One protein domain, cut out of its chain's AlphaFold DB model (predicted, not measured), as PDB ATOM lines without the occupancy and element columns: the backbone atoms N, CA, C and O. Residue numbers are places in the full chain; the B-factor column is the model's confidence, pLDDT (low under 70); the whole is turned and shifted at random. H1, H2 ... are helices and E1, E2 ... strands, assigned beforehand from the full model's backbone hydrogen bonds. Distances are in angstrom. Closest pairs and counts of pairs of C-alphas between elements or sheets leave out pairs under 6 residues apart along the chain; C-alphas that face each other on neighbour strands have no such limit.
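This is residues 32 to 82 of the 699 residues of the protein "Cell envelope biogenesis protein OmpA" of Leptolyngbya sp. BL0902 (UniProt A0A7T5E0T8). Two strands, E1 and E2, pair as an antiparallel ribbon; helix H1 packs on E1, and the long unnamed stretch 38 to 52 loops out at the far end from Gly 82. The 51 printed residues run E1, H1, H2, E2, of mixed class, with under half of them in named elements. The whole is compact, with a radius of gyration of the C-alphas of 9.9 A, and spans 30 by 19 by 17 A.

E1, residues 32 to 37, begins at C-alpha (-6.349, 33.681, -45.852) and is 15.7 A long. H1 is residues 53 to 60, 10.4 A. H2 is residues 71 to 74. E2, residues 77 to 82, 14.8 A, ends at C-alpha (-1.721, 35.221, -50.539).

E1 and E2 are antiparallel at 157 degrees, with N 34 and O 78 at 2.8 A, within hydrogen-bond range. The closest C-alphas of E1 and H1, Val 37 and Leu 53, are 5.9 A apart. H2 is apart from E1 and H1. In H1 every O i to N i+4 pair is within hydrogen-bond range; H2 is too short for one.

The C-alphas of Gly 43 and Gly 82 are farthest apart, 30.5 A. The printed part has no cut. The link E1 to H1 is long. Residues 81 to 82 have pLDDT under 70.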
ATOM      1  N   SER A  32      -7.155  34.043 -47.016       87.62
ATOM      2  CA  SER A  32      -6.349  33.681 -45.852       87.62
ATOM      3  C   SER A  32      -6.331  34.836 -44.849       87.62
ATOM      4  O   SER A  32      -6.210  36.008 -45.218       87.62
ATOM      5  N   TYR A  33      -6.462  34.509 -43.566       92.50
ATOM      6  CA  TYR A  33      -6.566  35.493 -42.492       92.50
ATOM      7  C   TYR A  33      -5.588  35.195 -41.362       92.50
ATOM      8  O   TYR A  33      -5.274  34.042 -41.094       92.50
ATOM      9  N   ARG A  34      -5.150  36.231 -40.653       95.25
ATOM     10  CA  ARG A  34      -4.658  36.121 -39.280       95.25
ATOM     11  C   ARG A  34      -5.779  36.606 -38.364       95.25
ATOM     12  O   ARG A  34      -6.218  37.744 -38.490       95.25
ATOM     13  N   ILE A  35      -6.267  35.726 -37.502       97.31
ATOM     14  CA  ILE A  35      -7.465  35.909 -36.681       97.31
ATOM     15  C   ILE A  35      -7.056  35.825 -35.213       97.31
ATOM     16  O   ILE A  35      -6.336  34.904 -34.828       97.31
ATOM     17  N   VAL A  36      -7.523  36.763 -34.389       98.19
ATOM     18  CA  VAL A  36      -7.268  36.768 -32.943       98.19
ATOM     19  C   VAL A  36      -8.563  36.506 -32.178       98.19
ATOM     20  O   VAL A  36      -9.461  37.344 -32.154       98.19
ATOM     21  N   VAL A  37      -8.642  35.350 -31.519       98.44
ATOM     22  CA  VAL A  37      -9.747  34.979 -30.625       98.44
ATOM     23  C   VAL A  37      -9.612  35.744 -29.312       98.44
ATOM     24  O   VAL A  37      -8.582  35.669 -28.640       98.44
ATOM     25  N   THR A  38     -10.660  36.468 -28.936       97.62
ATOM     26  CA  THR A  38     -10.698  37.327 -27.737       97.62
ATOM     27  C   THR A  38     -11.805  36.946 -26.759       97.62
ATOM     28  O   THR A  38     -11.851  37.494 -25.661       97.62
ATOM     29  N   SER A  39     -12.669  35.994 -27.124       96.56
ATOM     30  CA  SER A  39     -13.774  35.530 -26.283       96.56
ATOM     31  C   SER A  39     -13.592  34.078 -25.827       96.56
ATOM     32  O   SER A  39     -13.345  33.214 -26.672       96.56
ATOM     33  N   PRO A  40     -13.774  33.778 -24.525       95.69
ATOM     34  CA  PRO A  40     -13.858  32.406 -24.025       95.69
ATOM     35  C   PRO A  40     -15.231  31.756 -24.271       95.69
ATOM     36  O   PRO A  40     -15.426  30.577 -23.975       95.69
ATOM     37  N   MET A  41     -16.207  32.517 -24.768       93.50
ATOM     38  CA  MET A  41     -17.571  32.036 -24.961       93.50
ATOM     39  C   MET A  41     -17.686  31.132 -26.193       93.50
ATOM     40  O   MET A  41     -16.990  31.317 -27.191       93.50
ATOM     41  N   ASP A  42     -18.625  30.191 -26.129       92.88
ATOM     42  CA  ASP A  42     -19.106  29.417 -27.270       92.88
ATOM     43  C   ASP A  42     -20.630  29.552 -27.378       92.88
ATOM     44  O   ASP A  42     -21.338  29.614 -26.370       92.88
ATOM     45  N   GLY A  43     -21.128  29.616 -28.608       86.94
ATOM     46  CA  GLY A  43     -22.538  29.811 -28.918       86.94
ATOM     47  C   GLY A  43     -22.744  30.135 -30.398       86.94
ATOM     48  O   GLY A  43     -21.779  30.127 -31.165       86.94
ATOM     49  N   PRO A  44     -23.989  30.392 -30.831       88.00
ATOM     50  CA  PRO A  44     -24.260  30.859 -32.183       88.00
ATOM     51  C   PRO A  44     -23.432  32.118 -32.503       88.00
ATOM     52  O   PRO A  44     -23.398  33.021 -31.673       88.00
ATOM     53  N   PRO A  45     -22.792  32.196 -33.681       88.06
ATOM     54  CA  PRO A  45     -22.030  33.372 -34.102       88.06
ATOM     55  C   PRO A  45     -22.874  34.653 -34.115       88.06
ATOM     56  O   PRO A  45     -23.927  34.696 -34.762       88.06
ATOM     57  N   GLU A  46     -22.386  35.726 -33.499       90.62
ATOM     58  CA  GLU A  46     -23.083  37.006 -33.364       90.62
ATOM     59  C   GLU A  46     -22.127  38.157 -33.689       90.62
ATOM     60  O   GLU A  46     -20.995  38.180 -33.241       90.62
ATOM     61  N   ALA A  47     -22.571  39.132 -34.487       93.12
ATOM     62  CA  ALA A  47     -21.727  40.281 -34.825       93.12
ATOM     63  C   ALA A  47     -21.638  41.249 -33.632       93.12
ATOM     64  O   ALA A  47     -22.470  42.156 -33.501       93.12
ATOM     65  N   ASP A  48     -20.648  41.053 -32.761       92.75
ATOM     66  CA  ASP A  48     -20.521  41.753 -31.484       92.75
ATOM     67  C   ASP A  48     -19.110  42.336 -31.233       92.75
ATOM     68  O   ASP A  48     -18.381  42.662 -32.164       92.75
ATOM     69  N   GLY A  49     -18.759  42.639 -29.981       92.69
ATOM     70  CA  GLY A  49     -17.487  43.279 -29.631       92.69
ATOM     71  C   GLY A  49     -16.285  42.336 -29.504       92.69
ATOM     72  O   GLY A  49     -15.186  42.825 -29.238       92.69
ATOM     73  N   VAL A  50     -16.479  41.024 -29.620       94.62
ATOM     74  CA  VAL A  50     -15.470  39.992 -29.356       94.62
ATOM     75  C   VAL A  50     -15.496  38.936 -30.460       94.62
ATOM     76  O   VAL A  50     -16.430  38.876 -31.239       94.62
ATOM     77  N   LEU A  51     -14.449  38.115 -30.559       97.06
ATOM     78  CA  LEU A  51     -14.371  37.069 -31.581       97.06
ATOM     79  C   LEU A  51     -14.162  35.712 -30.912       97.06
ATOM     80  O   LEU A  51     -13.193  35.528 -30.163       97.06
ATOM     81  N   THR A  52     -15.081  34.777 -31.155       97.88
ATOM     82  CA  THR A  52     -15.054  33.412 -30.603       97.88
ATOM     83  C   THR A  52     -14.224  32.455 -31.465       97.88
ATOM     84  O   THR A  52     -14.008  32.674 -32.659       97.88
ATOM     85  N   LEU A  53     -13.785  31.329 -30.892       98.25
ATOM     86  CA  LEU A  53     -13.103  30.280 -31.665       98.25
ATOM     87  C   LEU A  53     -13.995  29.711 -32.785       98.25
ATOM     88  O   LEU A  53     -13.498  29.393 -33.864       98.25
ATOM     89  N   ARG A  54     -15.311  29.614 -32.558       97.69
ATOM     90  CA  ARG A  54     -16.274  29.163 -33.572       97.69
ATOM     91  C   ARG A  54     -16.294  30.100 -34.776       97.69
ATOM     92  O   ARG A  54     -16.151  29.632 -35.902       97.69
ATOM     93  N   GLU A  55     -16.388  31.405 -34.544       97.00
ATOM     94  CA  GLU A  55     -16.338  32.415 -35.610       97.00
ATOM     95  C   GLU A  55     -15.008  32.410 -36.351       97.00
ATOM     96  O   GLU A  55     -14.995  32.494 -37.580       97.00
ATOM     97  N   ALA A  56     -13.897  32.254 -35.626       97.62
ATOM     98  CA  ALA A  56     -12.574  32.147 -36.229       97.62
ATOM     99  C   ALA A  56     -12.489  30.965 -37.209       97.62
ATOM    100  O   ALA A  56     -11.982  31.114 -38.322       97.62
ATOM    101  N   LEU A  57     -13.024  29.804 -36.818       97.00
ATOM    102  CA  LEU A  57     -13.077  28.614 -37.668       97.00
ATOM    103  C   LEU A  57     -14.004  28.810 -38.872       97.00
ATOM    104  O   LEU A  57     -13.619  28.481 -39.992       97.00
ATOM    105  N   GLU A  58     -15.195  29.382 -38.684       95.69
ATOM    106  CA  GLU A  58     -16.119  29.657 -39.793       95.69
ATOM    107  C   GLU A  58     -15.545  30.654 -40.806       95.69
ATOM    108  O   GLU A  58     -15.744  30.504 -42.016       95.69
ATOM    109  N   LEU A  59     -14.814  31.661 -40.328       94.62
ATOM    110  CA  LEU A  59     -14.141  32.637 -41.177       94.62
ATOM    111  C   LEU A  59     -12.982  31.997 -41.946       94.62
ATOM    112  O   LEU A  59     -12.863  32.199 -43.154       94.62
ATOM    113  N   ALA A  60     -12.162  31.181 -41.274       93.81
ATOM    114  CA  ALA A  60     -11.073  30.441 -41.909       93.81
ATOM    115  C   ALA A  60     -11.586  29.457 -42.973       93.81
ATOM    116  O   ALA A  60     -10.996  29.352 -44.047       93.81
ATOM    117  N   ASN A  61     -12.707  28.785 -42.704       93.06
ATOM    118  CA  ASN A  61     -13.375  27.873 -43.633       93.06
ATOM    119  C   ASN A  61     -14.098  28.588 -44.789       93.06
ATOM    120  O   ASN A  61     -14.534  27.933 -45.735       93.06
ATOM    121  N   GLY A  62     -14.279  29.910 -44.711       91.12
ATOM    122  CA  GLY A  62     -15.054  30.688 -45.678       91.12
ATOM    123  C   GLY A  62     -16.571  30.485 -45.589       91.12
ATOM    124  O   GLY A  62     -17.297  30.946 -46.469       91.12
ATOM    125  N   THR A  63     -17.076  29.818 -44.544       92.31
ATOM    126  CA  THR A  63     -18.521  29.673 -44.291       92.31
ATOM    127  C   THR A  63     -19.130  30.937 -43.687       92.31
ATOM    128  O   THR A  63     -20.336  31.153 -43.810       92.31
ATOM    129  N   ARG A  64     -18.299  31.797 -43.087       91.06
ATOM    130  CA  ARG A  64     -18.648  33.154 -42.648       91.06
ATOM    131  C   ARG A  64     -17.854  34.177 -43.457       91.06
ATOM    132  O   ARG A  64     -16.665  34.001 -43.706       91.06
ATOM    133  N   SER A  65     -18.521  35.248 -43.886       90.75
ATOM    134  CA  SER A  65     -17.877  36.328 -44.643       90.75
ATOM    135  C   SER A  65     -17.263  37.360 -43.698       90.75
ATOM    136  O   SER A  65     -17.880  37.714 -42.695       90.75
ATOM    137  N   TRP A  66     -16.108  37.920 -44.059       91.06
ATOM    138  CA  TRP A  66     -15.499  39.046 -43.340       91.06
ATOM    139  C   TRP A  66     -16.454  40.250 -43.216       91.06
ATOM    140  O   TRP A  66     -16.533  40.882 -42.167       91.06
ATOM    141  N   ASP A  67     -17.270  40.510 -44.245       90.81
ATOM    142  CA  ASP A  67     -18.254  41.606 -44.242       90.81
ATOM    143  C   ASP A  67     -19.407  41.393 -43.246       90.81
ATOM    144  O   ASP A  67     -20.157  42.325 -42.962       90.81
ATOM    145  N   SER A  68     -19.587  40.166 -42.741       91.94
ATOM    146  CA  SER A  68     -20.625  39.849 -41.749       91.94
ATOM    147  C   SER A  68     -20.192  40.108 -40.304       91.94
ATOM    148  O   SER A  68     -21.033  40.059 -39.410       91.94
ATOM    149  N   LEU A  69     -18.907  40.402 -40.093       94.38
ATOM    150  CA  LEU A  69     -18.333  40.742 -38.797       94.38
ATOM    151  C   LEU A  69     -18.649  42.194 -38.417       94.38
ATOM    152  O   LEU A  69     -18.772  43.073 -39.275       94.38
ATOM    153  N   SER A  70     -18.736  42.465 -37.120       96.25
ATOM    154  CA  SER A  70     -18.818  43.818 -36.585       96.25
ATOM    155  C   SER A  70     -17.511  44.591 -36.841       96.25
ATOM    156  O   SER A  70     -16.448  43.991 -37.019       96.25
ATOM    157  N   PRO A  71     -17.518  45.936 -36.777       96.19
ATOM    158  CA  PRO A  71     -16.285  46.717 -36.869       96.19
ATOM    159  C   PRO A  71     -15.224  46.364 -35.811       96.19
ATOM    160  O   PRO A  71     -14.038  46.579 -36.050       96.19
ATOM    161  N   ALA A  72     -15.632  45.857 -34.641       95.44
ATOM    162  CA  ALA A  72     -14.709  45.451 -33.583       95.44
ATOM    163  C   ALA A  72     -14.046  44.104 -33.908       95.44
ATOM    164  O   ALA A  72     -12.828  43.988 -33.814       95.44
ATOM    165  N   GLU A  73     -14.824  43.126 -34.371       96.06
ATOM    166  CA  GLU A  73     -14.318  41.831 -34.842       96.06
ATOM    167  C   GLU A  73     -13.409  41.984 -36.063       96.06
ATOM    168  O   GLU A  73     -12.350  41.369 -36.133       96.06
ATOM    169  N   GLN A  74     -13.772  42.856 -37.011       96.00
ATOM    170  CA  GLN A  74     -12.947  43.144 -38.189       96.00
ATOM    171  C   GLN A  74     -11.548  43.641 -37.812       96.00
ATOM    172  O   GLN A  74     -10.588  43.343 -38.517       96.00
ATOM    173  N   ALA A  75     -11.409  44.367 -36.698       95.75
ATOM    174  CA  ALA A  75     -10.112  44.825 -36.204       95.75
ATOM    175  C   ALA A  75      -9.240  43.689 -35.630       95.75
ATOM    176  O   ALA A  75      -8.037  43.879 -35.465       95.75
ATOM    177  N   LEU A  76      -9.827  42.522 -35.340       96.06
ATOM    178  CA  LEU A  76      -9.146  41.306 -34.878       96.06
ATOM    179  C   LEU A  76      -8.773  40.361 -36.032       96.06
ATOM    180  O   LEU A  76      -8.209  39.290 -35.791       96.06
ATOM    181  N   VAL A  77      -9.097  40.741 -37.272       95.94
ATOM    182  CA  VAL A  77      -8.861  39.941 -38.473       95.94
ATOM    183  C   VAL A  77      -8.016  40.723 -39.473       95.94
ATOM    184  O   VAL A  77      -8.457  41.707 -40.063       95.94
ATOM    185  N   GLU A  78      -6.820  40.220 -39.748       92.88
ATOM    186  CA  GLU A  78      -5.934  40.751 -40.779       92.88
ATOM    187  C   GLU A  78      -5.972  39.859 -42.024       92.88
ATOM    188  O   GLU A  78      -5.738  38.653 -41.950       92.88
ATOM    189  N   VAL A  79      -6.235  40.446 -43.194       87.62
ATOM    190  CA  VAL A  79      -6.139  39.724 -44.472       87.62
ATOM    191  C   VAL A  79      -4.672  39.452 -44.773       87.62
ATOM    192  O   VAL A  79      -3.865  40.384 -44.856       87.62
ATOM    193  N   ARG A  80      -4.313  38.186 -44.981       82.12
ATOM    194  CA  ARG A  80      -2.951  37.824 -45.367       82.12
ATOM    195  C   ARG A  80      -2.797  37.936 -46.890       82.12
ATOM    196  O   ARG A  80      -3.654  37.470 -47.641       82.12
ATOM    197  N   PRO A  81      -1.724  38.579 -47.384       63.69
ATOM    198  CA  PRO A  81      -1.453  38.638 -48.814       63.69
ATOM    199  C   PRO A  81      -1.008  37.256 -49.313       63.69
ATOM    200  O   PRO A  81       0.122  36.837 -49.080       63.69
ATOM    201  N   GLY A  82      -1.917  36.563 -49.994       59.53
ATOM    202  CA  GLY A  82      -1.721  35.221 -50.539       59.53
ATOM    203  C   GLY A  82      -3.034  34.442 -50.518       59.53
ATOM    204  O   GLY A  82      -3.892  34.668 -49.664       59.53
TER     205      GLY A  82